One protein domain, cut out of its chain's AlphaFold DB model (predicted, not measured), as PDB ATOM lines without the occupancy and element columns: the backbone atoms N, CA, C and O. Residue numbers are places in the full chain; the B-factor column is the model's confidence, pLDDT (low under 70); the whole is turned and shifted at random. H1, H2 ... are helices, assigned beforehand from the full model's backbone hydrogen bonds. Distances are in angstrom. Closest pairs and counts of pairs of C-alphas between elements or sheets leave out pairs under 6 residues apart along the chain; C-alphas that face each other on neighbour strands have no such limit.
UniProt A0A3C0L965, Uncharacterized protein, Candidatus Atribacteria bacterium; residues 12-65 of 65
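This is residues 12 to 65 of the 65 residues of an uncharacterized protein of Candidatus Atribacteria bacterium (UniProt A0A3C0L965). With little regular structure, this is a flat, open C: H2 forms its back, and two arms, one with short H1 and one with short H3, reach out from its two ends around an empty middle. The 54 printed residues include three named helices, in the order H1, H2, H3, and no named strand; the class is all helix, with 18 residues in named elements. The whole is extended, with a radius of gyration of the C-alphas of 16.3 A and spans of 40 by 36 by 14 A.

H2, residues 28 to 37, is apart from H1, residues 19 to 22, and from H3, residues 53 to 56. H1 and H3 are apart too. In H2, 4 of 6 O i to N i+4 pairs are within hydrogen-bond range; H1 and H3 are too short for such a pair.

H2 is 15.6 A long, from C-alpha 28 at (35.607, 15.755, 18.835) to C-alpha 37 at (38.958, 20.324, 4.274). H1 measures 5.2 A and H3 5.3 A, ending at C-alpha 56 (31.398, 37.545, -4.427).

The C-alphas farthest apart, of Ile 12 and Ser 43, are 43.0 A apart. The printed part has no cut. The link H1 to H2 is tight; H2 to H3 is long, with 15 residues. Confidence is under 70 at residues 12 to 16 and 52 to 65.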
ATOM      1  N   ILE A  12      16.993  33.204  28.586       62.88
ATOM      2  CA  ILE A  12      17.770  34.153  27.791       62.88
ATOM      3  C   ILE A  12      19.239  33.714  27.842       62.88
ATOM      4  O   ILE A  12      20.103  34.497  28.228       62.88
ATOM      5  N   ILE A  13      19.539  32.436  27.579       62.44
ATOM      6  CA  ILE A  13      20.932  31.994  27.475       62.44
ATOM      7  C   ILE A  13      21.559  32.913  26.434       62.44
ATOM      8  O   ILE A  13      21.131  32.918  25.279       62.44
ATOM      9  N   LEU A  14      22.511  33.739  26.879       62.72
ATOM     10  CA  LEU A  14      23.401  34.476  26.002       62.72
ATOM     11  C   LEU A  14      24.114  33.394  25.203       62.72
ATOM     12  O   LEU A  14      25.060  32.776  25.695       62.72
ATOM     13  N   PHE A  15      23.619  33.104  24.003       64.50
ATOM     14  CA  PHE A  15      24.474  32.461  23.031       64.50
ATOM     15  C   PHE A  15      25.747  33.316  22.973       64.50
ATOM     16  O   PHE A  15      25.631  34.548  22.938       64.50
ATOM     17  N   PRO A  16      26.935  32.698  23.064       67.94
ATOM     18  CA  PRO A  16      28.174  33.430  22.860       67.94
ATOM     19  C   PRO A  16      28.137  34.144  21.505       67.94
ATOM     20  O   PRO A  16      27.305  33.826  20.648       67.94
ATOM     21  N   GLU A  17      29.028  35.114  21.306       74.50
ATOM     22  CA  GLU A  17      29.038  35.907  20.070       74.50
ATOM     23  C   GLU A  17      29.189  35.013  18.827       74.50
ATOM     24  O   GLU A  17      28.636  35.324  17.769       74.50
ATOM     25  N   SER A  18      29.838  33.850  18.978       78.94
ATOM     26  CA  SER A  18      29.871  32.778  17.985       78.94
ATOM     27  C   SER A  18      29.635  31.386  18.580       78.94
ATOM     28  O   SER A  18      30.068  31.072  19.688       78.94
ATOM     29  N   ILE A  19      29.033  30.494  17.781       76.44
ATOM     30  CA  ILE A  19      28.961  29.045  18.054       76.44
ATOM     31  C   ILE A  19      30.361  28.458  18.303       76.44
ATOM     32  O   ILE A  19      30.498  27.525  19.092       76.44
ATOM     33  N   ASP A  20      31.400  29.013  17.675       79.31
ATOM     34  CA  ASP A  20      32.787  28.578  17.867       79.31
ATOM     35  C   ASP A  20      33.248  28.654  19.324       79.31
ATOM     36  O   ASP A  20      33.939  27.754  19.789       79.31
ATOM     37  N   GLU A  21      32.820  29.671  20.071       80.94
ATOM     38  CA  GLU A  21      33.173  29.832  21.489       80.94
ATOM     39  C   GLU A  21      32.490  28.791  22.384       80.94
ATOM     40  O   GLU A  21      32.960  28.495  23.482       80.94
ATOM     41  N   TYR A  22      31.385  28.206  21.916       81.31
ATOM     42  CA  TYR A  22      30.710  27.109  22.604       81.31
ATOM     43  C   TYR A  22      31.427  25.767  22.388       81.31
ATOM     44  O   TYR A  22      31.359  24.861  23.224       81.31
ATOM     45  N   VAL A  23      32.130  25.620  21.263       83.69
ATOM     46  CA  VAL A  23      32.814  24.386  20.887       83.69
ATOM     47  C   VAL A  23      34.288  24.492  21.260       83.69
ATOM     48  O   VAL A  23      35.095  25.046  20.520       83.69
ATOM     49  N   SER A  24      34.649  23.894  22.398       84.06
ATOM     50  CA  SER A  24      36.050  23.781  22.829       84.06
ATOM     51  C   SER A  24      36.964  23.261  21.710       84.06
ATOM     52  O   SER A  24      36.570  22.381  20.942       84.06
ATOM     53  N   ASP A  25      38.212  23.731  21.678       84.88
ATOM     54  CA  ASP A  25      39.230  23.299  20.708       84.88
ATOM     55  C   ASP A  25      39.466  21.780  20.712       84.88
ATOM     56  O   ASP A  25      39.767  21.184  19.684       84.88
ATOM     57  N   ASN A  26      39.282  21.131  21.867       86.62
ATOM     58  CA  ASN A  26      39.445  19.683  22.020       86.62
ATOM     59  C   ASN A  26      38.140  18.900  21.796       86.62
ATOM     60  O   ASN A  26      38.067  17.707  22.097       86.62
ATOM     61  N   ASN A  27      37.077  19.554  21.325       87.75
ATOM     62  CA  ASN A  27      35.818  18.881  21.049       87.75
ATOM     63  C   ASN A  27      35.970  17.989  19.812       87.75
ATOM     64  O   ASN A  27      36.385  18.441  18.748       87.75
ATOM     65  N   SER A  28      35.560  16.726  19.929       86.56
ATOM     66  CA  SER A  28      35.607  15.755  18.835       86.56
ATOM     67  C   SER A  28      34.880  16.216  17.573       86.56
ATOM     68  O   SER A  28      35.212  15.752  16.491       86.56
ATOM     69  N   ILE A  29      33.902  17.120  17.684       88.81
ATOM     70  CA  ILE A  29      33.155  17.641  16.535       88.81
ATOM     71  C   ILE A  29      34.043  18.419  15.549       88.81
ATOM     72  O   ILE A  29      33.742  18.430  14.360       88.81
ATOM     73  N   ARG A  30      35.179  18.968  16.011       86.56
ATOM     74  CA  ARG A  30      36.184  19.661  15.183       86.56
ATOM     75  C   ARG A  30      36.802  18.756  14.110       86.56
ATOM     76  O   ARG A  30      37.307  19.245  13.107       86.56
ATOM     77  N   ILE A  31      36.712  17.430  14.266       89.94
ATOM     78  CA  ILE A  31      37.162  16.482  13.237       89.94
ATOM     79  C   ILE A  31      36.367  16.608  11.931       89.94
ATOM     80  O   ILE A  31      36.862  16.232  10.873       89.94
ATOM     81  N   ILE A  32      35.133  17.119  12.001       89.44
ATOM     82  CA  ILE A  32      34.283  17.327  10.828       89.44
ATOM     83  C   ILE A  32      34.883  18.421   9.943       89.44
ATOM     84  O   ILE A  32      34.918  18.248   8.728       89.44
ATOM     85  N   ASP A  33      35.413  19.490  10.542       87.75
ATOM     86  CA  ASP A  33      36.060  20.582   9.808       87.75
ATOM     87  C   ASP A  33      37.296  20.058   9.057       87.75
ATOM     88  O   ASP A  33      37.425  20.243   7.846       87.75
ATOM     89  N   GLU A  34      38.152  19.294   9.745       89.81
ATOM     90  CA  GLU A  34      39.328  18.647   9.144       89.81
ATOM     91  C   GLU A  34      38.964  17.635   8.049       89.81
ATOM     92  O   GLU A  34      39.672  17.512   7.048       89.81
ATOM     93  N   TYR A  35      37.854  16.912   8.208       91.00
ATOM     94  CA  TYR A  35      37.356  15.980   7.198       91.00
ATOM     95  C   TYR A  35      36.862  16.709   5.943       91.00
ATOM     96  O   TYR A  35      37.190  16.307   4.829       91.00
ATOM     97  N   ILE A  36      36.099  17.792   6.110       89.88
ATOM     98  CA  ILE A  36      35.582  18.594   4.994       89.88
ATOM     99  C   ILE A  36      36.736  19.239   4.219       89.88
ATOM    100  O   ILE A  36      36.704  19.233   2.991       89.88
ATOM    101  N   ASN A  37      37.778  19.719   4.906       89.50
ATOM    102  CA  ASN A  37      38.958  20.324   4.274       89.50
ATOM    103  C   ASN A  37      39.725  19.364   3.351       89.50
ATOM    104  O   ASN A  37      40.379  19.802   2.407       89.50
ATOM    105  N   GLN A  38      39.658  18.058   3.609       92.31
ATOM    106  CA  GLN A  38      40.301  17.037   2.777       92.31
ATOM    107  C   GLN A  38      39.441  16.610   1.581       92.31
ATOM    108  O   GLN A  38      39.917  15.887   0.704       92.31
ATOM    109  N   LEU A  39      38.171  17.015   1.549       91.75
ATOM    110  CA  LEU A  39      37.203  16.553   0.572       91.75
ATOM    111  C   LEU A  39      37.146  17.503  -0.629       91.75
ATOM    112  O   LEU A  39      36.908  18.701  -0.483       91.75
ATOM    113  N   ASP A  40      37.293  16.963  -1.839       89.00
ATOM    114  CA  ASP A  40      37.069  17.730  -3.065       89.00
ATOM    115  C   ASP A  40      35.562  17.839  -3.344       89.00
ATOM    116  O   ASP A  40      34.948  16.998  -4.012       89.00
ATOM    117  N   LEU A  41      34.957  18.896  -2.802       88.25
ATOM    118  CA  LEU A  41      33.530  19.184  -2.938       88.25
ATOM    119  C   LEU A  41      33.111  19.459  -4.394       88.25
ATOM    120  O   LEU A  41      31.944  19.252  -4.735       88.25
ATOM    121  N   GLU A  42      34.039  19.879  -5.259       85.50
ATOM    122  CA  GLU A  42      33.781  20.094  -6.683       85.50
ATOM    123  C   GLU A  42      33.638  18.751  -7.410       85.50
ATOM    124  O   GLU A  42      32.640  18.533  -8.106       85.50
ATOM    125  N   SER A  43      34.559  17.811  -7.162       88.31
ATOM    126  CA  SER A  43      34.479  16.447  -7.714       88.31
ATOM    127  C   SER A  43      33.228  15.689  -7.266       88.31
ATOM    128  O   SER A  43      32.698  14.854  -7.997       88.31
ATOM    129  N   LEU A  44      32.719  16.013  -6.076       89.44
ATOM    130  CA  LEU A  44      31.498  15.444  -5.516       89.44
ATOM    131  C   LEU A  44      30.222  16.155  -5.992       89.44
ATOM    132  O   LEU A  44      29.131  15.853  -5.511       89.44
ATOM    133  N   HIS A  45      30.340  17.083  -6.946       86.62
ATOM    134  CA  HIS A  45      29.230  17.828  -7.537       86.62
ATOM    135  C   HIS A  45      28.430  18.682  -6.536       86.62
ATOM    136  O   HIS A  45      27.255  18.998  -6.772       86.62
ATOM    137  N   PHE A  46      29.047  19.127  -5.435       86.56
ATOM    138  CA  PHE A  46      28.447  20.125  -4.546       86.56
ATOM    139  C   PHE A  46      28.527  21.519  -5.184       86.56
ATOM    140  O   PHE A  46      29.331  22.365  -4.809       86.56
ATOM    141  N   ASN A  47      27.616  21.799  -6.119       81.00
ATOM    142  CA  ASN A  47      27.579  23.037  -6.916       81.00
ATOM    143  C   ASN A  47      27.488  24.350  -6.106       81.00
ATOM    144  O   ASN A  47      27.652  25.430  -6.665       81.00
ATOM    145  N   ARG A  48      27.160  24.277  -4.809       80.50
ATOM    146  CA  ARG A  48      27.052  25.431  -3.895       80.50
ATOM    147  C   ARG A  48      28.184  25.515  -2.870       80.50
ATOM    148  O   ARG A  48      28.174  26.437  -2.066       80.50
ATOM    149  N   ALA A  49      29.104  24.552  -2.863       81.19
ATOM    150  CA  ALA A  49      30.254  24.576  -1.966       81.19
ATOM    151  C   ALA A  49      31.267  25.647  -2.384       81.19
ATOM    152  O   ALA A  49      31.897  26.276  -1.540       81.19
ATOM    153  N   VAL A  50      31.388  25.884  -3.692       75.38
ATOM    154  CA  VAL A  50      32.217  26.954  -4.240       75.38
ATOM    155  C   VAL A  50      31.369  28.196  -4.409       75.38
ATOM    156  O   VAL A  50      30.200  28.130  -4.787       75.38
ATOM    157  N   ILE A  51      31.987  29.336  -4.145       71.88
ATOM    158  CA  ILE A  51      31.442  30.658  -4.389       71.88
ATOM    159  C   ILE A  51      31.622  31.011  -5.870       71.88
ATOM    160  O   ILE A  51      32.736  31.375  -6.246       71.88
ATOM    161  N   PRO A  52      30.595  30.929  -6.754       68.19
ATOM    162  CA  PRO A  52      30.700  31.537  -8.067       68.19
ATOM    163  C   PRO A  52      31.149  33.007  -7.991       68.19
ATOM    164  O   PRO A  52      30.586  33.792  -7.225       68.19
ATOM    165  N   PRO A  53      32.092  33.428  -8.847       67.19
ATOM    166  CA  PRO A  53      32.631  34.789  -8.823       67.19
ATOM    167  C   PRO A  53      31.545  35.862  -9.017       67.19
ATOM    168  O   PRO A  53      31.665  36.967  -8.508       67.19
ATOM    169  N   LEU A  54      30.429  35.516  -9.673       61.59
ATOM    170  CA  LEU A  54      29.304  36.418  -9.940       61.59
ATOM    171  C   LEU A  54      28.565  36.918  -8.680       61.59
ATOM    172  O   LEU A  54      27.778  37.861  -8.768       61.59
ATOM    173  N   TRP A  55      28.757  36.291  -7.518       55.69
ATOM    174  CA  TRP A  55      28.119  36.726  -6.273       55.69
ATOM    175  C   TRP A  55      29.083  37.184  -5.186       55.69
ATOM    176  O   TRP A  55      28.598  37.732  -4.201       55.69
ATOM    177  N   ALA A  56      30.400  37.037  -5.371       58.94
ATOM    178  CA  ALA A  56      31.398  37.545  -4.427       58.94
ATOM    179  C   ALA A  56      31.260  39.067  -4.208       58.94
ATOM    180  O   ALA A  56      31.453  39.557  -3.100       58.94
ATOM    181  N   ASP A  57      30.819  39.787  -5.245       60.28
ATOM    182  CA  ASP A  57      30.604  41.238  -5.216       60.28
ATOM    183  C   ASP A  57      29.202  41.650  -4.736       60.28
ATOM    184  O   ASP A  57      28.899  42.842  -4.626       60.28
ATOM    185  N   ARG A  58      28.296  40.694  -4.482       61.53
ATOM    186  CA  ARG A  58      26.952  41.019  -3.995       61.53
ATOM    187  C   ARG A  58      26.955  41.019  -2.472       61.53
ATOM    188  O   ARG A  58      27.176  39.967  -1.880       61.53
ATOM    189  N   PRO A  59      26.650  42.155  -1.820       59.81
ATOM    190  CA  PRO A  59      26.546  42.177  -0.374       59.81
ATOM    191  C   PRO A  59      25.393  41.255   0.033       59.81
ATOM    192  O   PRO A  59      24.232  41.542  -0.258       59.81
ATOM    193  N   ILE A  60      25.704  40.144   0.709       64.19
ATOM    194  CA  ILE A  60      24.720  39.277   1.384       64.19
ATOM    195  C   ILE A  60      24.302  39.948   2.704       64.19
ATOM    196  O   ILE A  60      24.154  39.326   3.748       64.19
ATOM    197  N   THR A  61      24.133  41.267   2.689       60.81
ATOM    198  CA  THR A  61      23.419  41.949   3.755       60.81
ATOM    199  C   THR A  61      21.956  41.998   3.336       60.81
ATOM    200  O   THR A  61      21.657  42.354   2.187       60.81
ATOM    201  N   PRO A  62      21.004  41.625   4.211       47.91
ATOM    202  CA  PRO A  62      19.626  41.985   3.950       47.91
ATOM    203  C   PRO A  62      19.609  43.509   3.821       47.91
ATOM    204  O   PRO A  62      20.056  44.218   4.725       47.91
ATOM    205  N   LYS A  63      19.156  44.020   2.671       51.75
ATOM    206  CA  LYS A  63      18.812  45.435   2.553       51.75
ATOM    207  C   LYS A  63      17.709  45.682   3.573       51.75
ATOM    208  O   LYS A  63      16.565  45.301   3.345       51.75
ATOM    209  N   ILE A  64      18.090  46.230   4.719       52.06
ATOM    210  CA  ILE A  64      17.164  46.813   5.679       52.06
ATOM    211  C   ILE A  64      16.457  47.932   4.907       52.06
ATOM    212  O   ILE A  64      17.126  48.824   4.381       52.06
ATOM    213  N   CYS A  65      15.143  47.775   4.725       47.12
ATOM    214  CA  CYS A  65      14.272  48.775   4.109       47.12
ATOM    215  C   CYS A  65      14.240  50.062   4.934       47.12
ATOM    216  O   CYS A  65      14.270  49.953   6.182       47.12
TER     217      CYS A  65